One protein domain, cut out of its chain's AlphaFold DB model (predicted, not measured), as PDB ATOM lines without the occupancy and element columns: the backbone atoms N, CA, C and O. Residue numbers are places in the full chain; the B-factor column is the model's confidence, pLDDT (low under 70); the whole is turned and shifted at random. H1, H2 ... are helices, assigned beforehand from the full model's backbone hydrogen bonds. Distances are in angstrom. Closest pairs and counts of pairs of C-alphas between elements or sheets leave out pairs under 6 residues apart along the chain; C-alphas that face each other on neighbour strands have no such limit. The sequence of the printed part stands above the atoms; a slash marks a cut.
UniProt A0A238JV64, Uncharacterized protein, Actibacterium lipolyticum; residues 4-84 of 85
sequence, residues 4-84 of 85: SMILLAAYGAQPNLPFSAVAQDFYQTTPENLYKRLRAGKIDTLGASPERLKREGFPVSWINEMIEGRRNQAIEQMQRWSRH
ATOM      1  N   SER A   4     -17.042  32.540   1.574       47.66
ATOM      2  CA  SER A   4     -17.843  32.161   2.743       47.66
ATOM      3  C   SER A   4     -18.941  31.131   2.418       47.66
ATOM      4  O   SER A   4     -19.194  30.240   3.224       47.66
ATOM      5  N   MET A   5     -19.559  31.195   1.229       49.81
ATOM      6  CA  MET A   5     -20.583  30.228   0.797       49.81
ATOM      7  C   MET A   5     -20.001  28.837   0.491       49.81
ATOM      8  O   MET A   5     -20.668  27.837   0.737       49.81
ATOM      9  N   ILE A   6     -18.762  28.758  -0.009       53.72
ATOM     10  CA  ILE A   6     -18.099  27.479  -0.333       53.72
ATOM     11  C   ILE A   6     -17.732  26.722   0.951       53.72
ATOM     12  O   ILE A   6     -17.883  25.507   1.022       53.72
ATOM     13  N   LEU A   7     -17.317  27.443   1.994       55.03
ATOM     14  CA  LEU A   7     -16.957  26.849   3.286       55.03
ATOM     15  C   LEU A   7     -18.180  26.347   4.059       55.03
ATOM     16  O   LEU A   7     -18.129  25.263   4.632       55.03
ATOM     17  N   LEU A   8     -19.288  27.096   4.018       53.75
ATOM     18  CA  LEU A   8     -20.583  26.661   4.557       53.75
ATOM     19  C   LEU A   8     -21.096  25.392   3.862       53.75
ATOM     20  O   LEU A   8     -21.628  24.502   4.521       53.75
ATOM     21  N   ALA A   9     -20.910  25.287   2.543       54.69
ATOM     22  CA  ALA A   9     -21.301  24.104   1.782       54.69
ATOM     23  C   ALA A   9     -20.413  22.877   2.076       54.69
ATOM     24  O   ALA A   9     -20.916  21.758   2.080       54.69
ATOM     25  N   ALA A  10     -19.114  23.077   2.336       58.25
ATOM     26  CA  ALA A  10     -18.155  21.993   2.565       58.25
ATOM     27  C   ALA A  10     -18.164  21.434   4.002       58.25
ATOM     28  O   ALA A  10     -17.953  20.239   4.190       58.25
ATOM     29  N   TYR A  11     -18.419  22.276   5.009       61.53
ATOM     30  CA  TYR A  11     -18.324  21.898   6.430       61.53
ATOM     31  C   TYR A  11     -19.672  21.924   7.179       61.53
ATOM     32  O   TYR A  11     -19.741  21.581   8.361       61.53
ATOM     33  N   GLY A  12     -20.766  22.274   6.495       59.16
ATOM     34  CA  GLY A  12     -22.109  22.341   7.073       59.16
ATOM     35  C   GLY A  12     -22.284  23.493   8.070       59.16
ATOM     36  O   GLY A  12     -21.474  24.414   8.139       59.16
ATOM     37  N   ALA A  13     -23.348  23.443   8.879       62.91
ATOM     38  CA  ALA A  13     -23.666  24.447   9.906       62.91
ATOM     39  C   ALA A  13     -22.753  24.380  11.154       62.91
ATOM     40  O   ALA A  13     -23.175  24.739  12.256       62.91
ATOM     41  N   GLN A  14     -21.523  23.872  11.024       70.06
ATOM     42  CA  GLN A  14     -20.595  23.786  12.147       70.06
ATOM     43  C   GLN A  14     -20.026  25.176  12.473       70.06
ATOM     44  O   GLN A  14     -19.559  25.875  11.574       70.06
ATOM     45  N   PRO A  15     -20.029  25.594  13.753       76.38
ATOM     46  CA  PRO A  15     -19.541  26.918  14.144       76.38
ATOM     47  C   PRO A  15     -18.020  27.058  13.988       76.38
ATOM     48  O   PRO A  15     -17.520  28.175  13.843       76.38
ATOM     49  N   ASN A  16     -17.296  25.932  13.978       84.81
ATOM     50  CA  ASN A  16     -15.844  25.874  13.881       84.81
ATOM     51  C   ASN A  16     -15.407  24.946  12.746       84.81
ATOM     52  O   ASN A  16     -15.928  23.843  12.593       84.81
ATOM     53  N   LEU A  17     -14.388  25.368  12.006       84.19
ATOM     54  CA  LEU A  17     -13.708  24.565  11.004       84.19
ATOM     55  C   LEU A  17     -12.616  23.709  11.645       84.19
ATOM     56  O   LEU A  17     -11.857  24.215  12.482       84.19
ATOM     57  N   PRO A  18     -12.464  22.444  11.222       86.38
ATOM     58  CA  PRO A  18     -11.402  21.581  11.712       86.38
ATOM     59  C   PRO A  18     -10.016  22.207  11.528       86.38
ATOM     60  O   PRO A  18      -9.695  22.782  10.489       86.38
ATOM     61  N   PHE A  19      -9.150  22.048  12.527       87.12
ATOM     62  CA  PHE A  19      -7.791  22.590  12.486       87.12
ATOM     63  C   PHE A  19      -6.977  22.066  11.288       87.12
ATOM     64  O   PHE A  19      -6.217  22.810  10.668       87.12
ATOM     65  N   SER A  20      -7.153  20.788  10.939       86.25
ATOM     66  CA  SER A  20      -6.507  20.153   9.785       86.25
ATOM     67  C   SER A  20      -6.966  20.744   8.454       86.25
ATOM     68  O   SER A  20      -6.127  21.052   7.611       86.25
ATOM     69  N   ALA A  21      -8.272  20.970   8.305       83.50
ATOM     70  CA  ALA A  21      -8.856  21.638   7.149       83.50
ATOM     71  C   ALA A  21      -8.263  23.036   6.956       83.50
ATOM     72  O   ALA A  21      -7.804  23.385   5.876       83.50
ATOM     73  N   VAL A  22      -8.172  23.820   8.031       83.81
ATOM     74  CA  VAL A  22      -7.584  25.165   7.972       83.81
ATOM     75  C   VAL A  22      -6.103  25.117   7.590       83.81
ATOM     76  O   VAL A  22      -5.644  25.927   6.782       83.81
ATOM     77  N   ALA A  23      -5.343  24.156   8.121       85.62
ATOM     78  CA  ALA A  23      -3.938  23.981   7.761       85.62
ATOM     79  C   ALA A  23      -3.758  23.720   6.259       85.62
ATOM     80  O   ALA A  23      -2.924  24.370   5.624       85.62
ATOM     81  N   GLN A  24      -4.572  22.832   5.693       81.38
ATOM     82  CA  GLN A  24      -4.473  22.421   4.299       81.38
ATOM     83  C   GLN A  24      -5.067  23.462   3.339       81.38
ATOM     84  O   GLN A  24      -4.371  23.926   2.437       81.38
ATOM     85  N   ASP A  25      -6.303  23.896   3.572       79.31
ATOM     86  CA  ASP A  25      -7.067  24.704   2.618       79.31
ATOM     87  C   ASP A  25      -6.653  26.184   2.642       79.31
ATOM     88  O   ASP A  25      -6.606  26.841   1.601       79.31
ATOM     89  N   PHE A  26      -6.306  26.732   3.816       75.56
ATOM     90  CA  PHE A  26      -5.998  28.166   3.961       75.56
ATOM     91  C   PHE A  26      -4.512  28.482   3.996       75.56
ATOM     92  O   PHE A  26      -4.083  29.548   3.530       75.56
ATOM     93  N   TYR A  27      -3.731  27.603   4.614       81.62
ATOM     94  CA  TYR A  27      -2.308  27.822   4.848       81.62
ATOM     95  C   TYR A  27      -1.412  26.897   4.026       81.62
ATOM     96  O   TYR A  27      -0.195  27.082   4.086       81.62
ATOM     97  N   GLN A  28      -1.996  25.958   3.264       84.31
ATOM     98  CA  GLN A  28      -1.296  25.010   2.390       84.31
ATOM     99  C   GLN A  28      -0.108  24.346   3.100       84.31
ATOM    100  O   GLN A  28       1.010  24.286   2.592       84.31
ATOM    101  N   THR A  29      -0.336  23.909   4.338       86.94
ATOM    102  CA  THR A  29       0.697  23.395   5.235       86.94
ATOM    103  C   THR A  29       0.171  22.225   6.064       86.94
ATOM    104  O   THR A  29      -1.033  22.010   6.164       86.94
ATOM    105  N   THR A  30       1.068  21.489   6.725       91.12
ATOM    106  CA  THR A  30       0.656  20.456   7.684       91.12
ATOM    107  C   THR A  30       0.100  21.066   8.980       91.12
ATOM    108  O   THR A  30       0.511  22.176   9.358       91.12
ATOM    109  N   PRO A  31      -0.779  20.349   9.708       90.19
ATOM    110  CA  PRO A  31      -1.283  20.778  11.013       90.19
ATOM    111  C   PRO A  31      -0.164  21.091  12.017       90.19
ATOM    112  O   PRO A  31      -0.224  22.089  12.736       90.19
ATOM    113  N   GLU A  32       0.907  20.297  12.050       93.00
ATOM    114  CA  GLU A  32       2.032  20.521  12.966       93.00
ATOM    115  C   GLU A  32       2.718  21.854  12.676       93.00
ATOM    116  O   GLU A  32       3.064  22.601  13.594       93.00
ATOM    117  N   ASN A  33       2.909  22.168  11.396       90.94
ATOM    118  CA  ASN A  33       3.552  23.407  11.001       90.94
ATOM    119  C   ASN A  33       2.626  24.615  11.205       90.94
ATOM    120  O   ASN A  33       3.094  25.669  11.641       90.94
ATOM    121  N   LEU A  34       1.313  24.462  10.994       89.50
ATOM    122  CA  LEU A  34       0.336  25.485  11.373       89.50
ATOM    123  C   LEU A  34       0.424  25.786  12.878       89.50
ATOM    124  O   LEU A  34       0.547  26.945  13.270       89.50
ATOM    125  N   TYR A  35       0.450  24.749  13.718       91.19
ATOM    126  CA  TYR A  35       0.552  24.904  15.170       91.19
ATOM    127  C   TYR A  35       1.860  25.591  15.596       91.19
ATOM    128  O   TYR A  35       1.839  26.503  16.425       91.19
ATOM    129  N   LYS A  36       2.996  25.234  14.979       92.19
ATOM    130  CA  LYS A  36       4.278  25.928  15.199       92.19
ATOM    131  C   LYS A  36       4.197  27.414  14.840       92.19
ATOM    132  O   LYS A  36       4.721  28.246  15.577       92.19
ATOM    133  N   ARG A  37       3.534  27.764  13.733       88.38
ATOM    134  CA  ARG A  37       3.368  29.159  13.291       88.38
ATOM    135  C   ARG A  37       2.465  29.965  14.226       88.38
ATOM    136  O   ARG A  37       2.802  31.111  14.506       88.38
ATOM    137  N   LEU A  38       1.390  29.361  14.737       88.12
ATOM    138  CA  LEU A  38       0.518  29.967  15.751       88.12
ATOM    139  C   LEU A  38       1.291  30.246  17.046       88.12
ATOM    140  O   LEU A  38       1.279  31.364  17.545       88.12
ATOM    141  N   ARG A  39       2.042  29.258  17.547       88.00
ATOM    142  CA  ARG A  39       2.898  29.401  18.742       88.00
ATOM    143  C   ARG A  39       3.986  30.462  18.578       88.00
ATOM    144  O   ARG A  39       4.370  31.094  19.552       88.00
ATOM    145  N   ALA A  40       4.484  30.648  17.358       87.94
ATOM    146  CA  ALA A  40       5.482  31.661  17.032       87.94
ATOM    147  C   ALA A  40       4.890  33.067  16.804       87.94
ATOM    148  O   ALA A  40       5.639  33.965  16.423       87.94
ATOM    149  N   GLY A  41       3.572  33.259  16.950       82.44
ATOM    150  CA  GLY A  41       2.911  34.547  16.706       82.44
ATOM    151  C   GLY A  41       2.939  34.997  15.240       82.44
ATOM    152  O   GLY A  41       2.751  36.171  14.947       82.44
ATOM    153  N   LYS A  42       3.194  34.078  14.297       81.88
ATOM    154  CA  LYS A  42       3.243  34.382  12.852       81.88
ATOM    155  C   LYS A  42       1.864  34.432  12.199       81.88
ATOM    156  O   LYS A  42       1.760  34.732  11.011       81.88
ATOM    157  N   ILE A  43       0.837  34.028  12.933       78.12
ATOM    158  CA  ILE A  43      -0.558  34.031  12.517       78.12
ATOM    159  C   ILE A  43      -1.301  34.732  13.640       78.12
ATOM    160  O   ILE A  43      -1.171  34.321  14.793       78.12
ATOM    161  N   ASP A  44      -2.022  35.792  13.297       73.81
ATOM    162  CA  ASP A  44      -2.852  36.504  14.256       73.81
ATOM    163  C   ASP A  44      -3.943  35.559  14.753       73.81
ATOM    164  O   ASP A  44      -4.660  34.963  13.944       73.81
ATOM    165  N   THR A  45      -4.006  35.377  16.074       72.62
ATOM    166  CA  THR A  45      -4.969  34.486  16.706       72.62
ATOM    167  C   THR A  45      -6.209  35.192  17.266       72.62
ATOM    168  O   THR A  45      -7.024  34.523  17.894       72.62
ATOM    169  N   LEU A  46      -6.385  36.504  17.033       73.12
ATOM    170  CA  LEU A  46      -7.507  37.311  17.555       73.12
ATOM    171  C   LEU A  46      -7.831  37.014  19.033       73.12
ATOM    172  O   LEU A  46      -8.984  36.941  19.453       73.12
ATOM    173  N   GLY A  47      -6.787  36.773  19.829       73.00
ATOM    174  CA  GLY A  47      -6.903  36.447  21.251       73.00
ATOM    175  C   GLY A  47      -7.223  34.982  21.587       73.00
ATOM    176  O   GLY A  47      -7.264  34.633  22.765       73.00
ATOM    177  N   ALA A  48      -7.407  34.090  20.610       82.75
ATOM    178  CA  ALA A  48      -7.541  32.655  20.846       82.75
ATOM    179  C   ALA A  48      -6.174  31.992  21.104       82.75
ATOM    180  O   ALA A  48      -5.179  32.294  20.442       82.75
ATOM    181  N   SER A  49      -6.110  31.047  22.049       86.56
ATOM    182  CA  SER A  49      -4.877  30.294  22.297       86.56
ATOM    183  C   SER A  49      -4.651  29.219  21.220       86.56
ATOM    184  O   SER A  49      -5.608  28.553  20.808       86.56
ATOM    185  N   PRO A  50      -3.400  28.979  20.778       86.81
ATOM    186  CA  PRO A  50      -3.084  27.917  19.820       86.81
ATOM    187  C   PRO A  50      -3.610  26.537  20.245       86.81
ATOM    188  O   PRO A  50      -4.037  25.741  19.408       86.81
ATOM    189  N   GLU A  51      -3.594  26.246  21.546       89.38
ATOM    190  CA  GLU A  51      -4.086  25.001  22.137       89.38
ATOM    191  C   GLU A  51      -5.602  24.856  21.972       89.38
ATOM    192  O   GLU A  51      -6.082  23.777  21.615       89.38
ATOM    193  N   ARG A  52      -6.355  25.946  22.175       88.25
ATOM    194  CA  ARG A  52      -7.805  25.968  21.960       88.25
ATOM    195  C   ARG A  52      -8.133  25.710  20.497       88.25
ATOM    196  O   ARG A  52      -8.961  24.856  20.214       88.25
ATOM    197  N   LEU A  53      -7.435  26.371  19.577       87.19
ATOM    198  CA  LEU A  53      -7.660  26.216  18.136       87.19
ATOM    199  C   LEU A  53      -7.349  24.811  17.640       87.19
ATOM    200  O   LEU A  53      -8.074  24.270  16.809       87.19
ATOM    201  N   LYS A  54      -6.304  24.184  18.184       87.44
ATOM    202  CA  LYS A  54      -5.969  22.795  17.862       87.44
ATOM    203  C   LYS A  54      -7.073  21.818  18.282       87.44
ATOM    204  O   LYS A  54      -7.280  20.823  17.596       87.44
ATOM    205  N   ARG A  55      -7.760  22.085  19.399       87.69
ATOM    206  CA  ARG A  55      -8.812  21.218  19.955       87.69
ATOM    207  C   ARG A  55     -10.197  21.498  19.374       87.69
ATOM    208  O   ARG A  55     -10.923  20.567  19.057       87.69
ATOM    209  N   GLU A  56     -10.571  22.769  19.295       87.44
ATOM    210  CA  GLU A  56     -11.929  23.225  18.974       87.44
ATOM    211  C   GLU A  56     -12.086  23.648  17.512       87.44
ATOM    212  O   GLU A  56     -13.215  23.792  17.047       87.44
ATOM    213  N   GLY A  57     -10.981  23.826  16.784       85.94
ATOM    214  CA  GLY A  57     -10.991  24.360  15.429       85.94
ATOM    215  C   GLY A  57     -11.009  25.888  15.384       85.94
ATOM    216  O   GLY A  57     -10.904  26.571  16.406       85.94
ATOM    217  N   PHE A  58     -11.116  26.428  14.174       86.44
ATOM    218  CA  PHE A  58     -11.191  27.869  13.935       86.44
ATOM    219  C   PHE A  58     -12.648  28.295  13.763       86.44
ATOM    220  O   PHE A  58     -13.316  27.739  12.891       86.44
ATOM    221  N   PRO A  59     -13.145  29.292  14.510       85.44
ATOM    222  CA  PRO A  59     -14.467  29.855  14.265       85.44
ATOM    223  C   PRO A  59     -14.651  30.273  12.804       85.44
ATOM    224  O   PRO A  59     -13.781  30.923  12.223       85.44
ATOM    225  N   VAL A  60     -15.792  29.934  12.204       77.81
ATOM    226  CA  VAL A  60     -16.088  30.294  10.804       77.81
ATOM    227  C   VAL A  60     -16.095  31.812  10.608       77.81
ATOM    228  O   VAL A  60     -15.621  32.301   9.583       77.81
ATOM    229  N   SER A  61     -16.565  32.566  11.607       76.00
ATOM    230  CA  SER A  61     -16.531  34.037  11.611       76.00
ATOM    231  C   SER A  61     -15.132  34.583  11.337       76.00
ATOM    232  O   SER A  61     -14.963  35.568  10.625       76.00
ATOM    233  N   TRP A  62     -14.120  33.875  11.823       78.81
ATOM    234  CA  TRP A  62     -12.737  34.283  11.723       78.81
ATOM    235  C   TRP A  62     -12.158  34.152  10.315       78.81
ATOM    236  O   TRP A  62     -11.228  34.855   9.924       78.81
ATOM    237  N   ILE A  63     -12.730  33.259   9.512       72.38
ATOM    238  CA  ILE A  63     -12.292  33.076   8.134       72.38
ATOM    239  C   ILE A  63     -12.609  34.313   7.300       72.38
ATOM    240  O   ILE A  63     -11.781  34.704   6.478       72.38
ATOM    241  N   ASN A  64     -13.764  34.946   7.519       70.62
ATOM    242  CA  ASN A  64     -14.092  36.188   6.824       70.62
ATOM    243  C   ASN A  64     -13.042  37.262   7.120       70.62
ATOM    244  O   ASN A  64     -12.516  37.861   6.187       70.62
ATOM    245  N   GLU A  65     -12.649  37.413   8.384       70.00
ATOM    246  CA  GLU A  65     -11.619  38.374   8.787       70.00
ATOM    247  C   GLU A  65     -10.243  38.032   8.193       70.00
ATOM    248  O   GLU A  65      -9.535  38.916   7.715       70.00
ATOM    249  N   MET A  66      -9.870  36.747   8.119       68.94
ATOM    250  CA  MET A  66      -8.632  36.325   7.446       68.94
ATOM    251  C   MET A  66      -8.652  36.612   5.938       68.94
ATOM    252  O   MET A  66      -7.631  37.006   5.366       68.94
ATOM    253  N   ILE A  67      -9.790  36.396   5.276       70.12
ATOM    254  CA  ILE A  67      -9.958  36.667   3.845       70.12
ATOM    255  C   ILE A  67      -9.887  38.173   3.586       70.12
ATOM    256  O   ILE A  67      -9.171  38.600   2.679       70.12
ATOM    257  N   GLU A  68     -10.581  38.978   4.389       68.62
ATOM    258  CA  GLU A  68     -10.548  40.438   4.296       68.62
ATOM    259  C   GLU A  68      -9.152  40.992   4.596       68.62
ATOM    260  O   GLU A  68      -8.638  41.798   3.821       68.62
ATOM    261  N   GLY A  69      -8.482  40.490   5.634       69.06
ATOM    262  CA  GLY A  69      -7.108  40.858   5.967       69.06
ATOM    263  C   GLY A  69      -6.126  40.563   4.830       69.06
ATOM    264  O   GLY A  69      -5.356  41.439   4.431       69.06
ATOM    265  N   ARG A  70      -6.189  39.366   4.228       67.50
ATOM    266  CA  ARG A  70      -5.361  39.020   3.055       67.50
ATOM    267  C   ARG A  70      -5.695  39.878   1.836       67.50
ATOM    268  O   ARG A  70      -4.786  40.278   1.112       67.50
ATOM    269  N   ARG A  71      -6.977  40.175   1.602       68.50
ATOM    270  CA  ARG A  71      -7.414  41.052   0.507       68.50
ATOM    271  C   ARG A  71      -6.852  42.461   0.677       68.50
ATOM    272  O   ARG A  71      -6.317  43.008  -0.282       68.50
ATOM    273  N   ASN A  72      -6.917  43.015   1.884       71.12
ATOM    274  CA  ASN A  72      -6.378  44.338   2.186       71.12
ATOM    275  C   ASN A  72      -4.856  44.370   2.018       71.12
ATOM    276  O   ASN A  72      -4.345  45.264   1.351       71.12
ATOM    277  N   GLN A  73      -4.135  43.351   2.496       69.88
ATOM    278  CA  GLN A  73      -2.692  43.232   2.262       69.88
ATOM    279  C   GLN A  73      -2.339  43.134   0.772       69.88
ATOM    280  O   GLN A  73      -1.380  43.760   0.327       69.88
ATOM    281  N   ALA A  74      -3.108  42.380  -0.018       71.69
ATOM    282  CA  ALA A  74      -2.902  42.291  -1.462       71.69
ATOM    283  C   ALA A  74      -3.144  43.642  -2.158       71.69
ATOM    284  O   ALA A  74      -2.354  44.040  -3.014       71.69
ATOM    285  N   ILE A  75      -4.187  44.378  -1.756       77.31
ATOM    286  CA  ILE A  75      -4.472  45.733  -2.251       77.31
ATOM    287  C   ILE A  75      -3.340  46.695  -1.876       77.31
ATOM    288  O   ILE A  75      -2.863  47.434  -2.733       77.31
ATOM    289  N   GLU A  76      -2.861  46.668  -0.631       75.00
ATOM    290  CA  GLU A  76      -1.730  47.491  -0.191       75.00
ATOM    291  C   GLU A  76      -0.452  47.175  -0.974       75.00
ATOM    292  O   GLU A  76       0.260  48.089  -1.391       75.00
ATOM    293  N   GLN A  77      -0.158  45.895  -1.219       73.56
ATOM    294  CA  GLN A  77       0.991  45.489  -2.033       73.56
ATOM    295  C   GLN A  77       0.855  45.964  -3.486       73.56
ATOM    296  O   GLN A  77       1.815  46.510  -4.033       73.56
ATOM    297  N   MET A  78      -0.334  45.845  -4.086       71.44
ATOM    298  CA  MET A  78      -0.615  46.375  -5.425       71.44
ATOM    299  C   MET A  78      -0.453  47.899  -5.491       71.44
ATOM    300  O   MET A  78       0.157  48.416  -6.426       71.44
ATOM    301  N   GLN A  79      -0.940  48.631  -4.486       76.75
ATOM    302  CA  GLN A  79      -0.776  50.084  -4.411       76.75
ATOM    303  C   GLN A  79       0.691  50.492  -4.237       76.75
ATOM    304  O   GLN A  79       1.126  51.464  -4.853       76.75
ATOM    305  N   ARG A  80       1.479  49.747  -3.447       71.69
ATOM    306  CA  ARG A  80       2.929  49.972  -3.319       71.69
ATOM    307  C   ARG A  80       3.650  49.766  -4.651       71.69
ATOM    308  O   ARG A  80       4.477  50.593  -5.014       71.69
ATOM    309  N   TRP A  81       3.299  48.723  -5.403       64.25
ATOM    310  CA  TRP A  81       3.867  48.467  -6.732       64.25
ATOM    311  C   TRP A  81       3.487  49.544  -7.753       64.25
ATOM    312  O   TRP A  81       4.319  49.944  -8.562       64.25
ATOM    313  N   SER A  82       2.259  50.063  -7.688       64.12
ATOM    314  CA  SER A  82       1.800  51.126  -8.588       64.12
ATOM    315  C   SER A  82       2.438  52.494  -8.311       64.12
ATOM    316  O   SER A  82       2.377  53.351  -9.183       64.12
ATOM    317  N   ARG A  83       3.026  52.719  -7.126       59.72
ATOM    318  CA  ARG A  83       3.747  53.962  -6.772       59.72
ATOM    319  C   ARG A  83       5.246  53.922  -7.099       59.72
ATOM    320  O   ARG A  83       5.947  54.896  -6.836       59.72
ATOM    321  N   HIS A  84       5.760  52.801  -7.602       57.69
ATOM    322  CA  HIS A  84       7.159  52.636  -8.022       57.69
ATOM    323  C   HIS A  84       7.307  52.442  -9.544       57.69
ATOM    324  O   HIS A  84       8.362  52.020 -10.013       57.69
TER     325      HIS A  84
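AT A GLANCE: This is residues 4 to 84 of the 85 residues of an uncharacterized protein of Actibacterium lipolyticum (UniProt A0A238JV64). Three short helices, H2, H3 and H4, pack crosswise into a small head, and the long helix H5 makes an arm; residues 68 to 84, of which 68 to 82 belong to H5, stick out, and H1 lies off the head, near H5. You have 81 residues with five named helices, H1 to H5 in order: all helix, only just loose, close to compact, radius of gyration of the C-alphas 14.2 A, spans 45 by 31 by 22 A.

HOW THE PARTS SIT: Start at H1, residues 4 to 11: it is close but not clearly touching H5, residues 60 to 82, the closest C-alphas, Ser 4 and Asn 64, being 6.9 A apart. H2, residues 19 to 26, touches H3, residues 31 to 39, about perpendicular at 89 degrees; closest C-alphas, Ala 23 and Pro 31, 5.3 A. H4, residues 50 to 56, touches H3 at a steep tilt of 47 degrees; closest C-alphas, Leu 38 and Pro 50, 5.8 A. Every O i to N i+4 pair is within hydrogen-bond range in H1 to H4, 17 of 19 in H5.

IN THESE COORDINATES: Find C-alpha 4 at (-17.843, 32.161, 2.743), where H1 begins. H1 to H4 measure 10.9, 10.3, 12.3 and 10.0 A; H5 runs 33.6 A to C-alpha 82 at (1.800, 51.126, -8.588).

THE WHOLE: The printed part has no cut and no long link; its farthest C-alphas, Ala 13 and His 84, are 45.5 A apart. Look for pLDDT under 70 at 20 residues, among them 4 to 13.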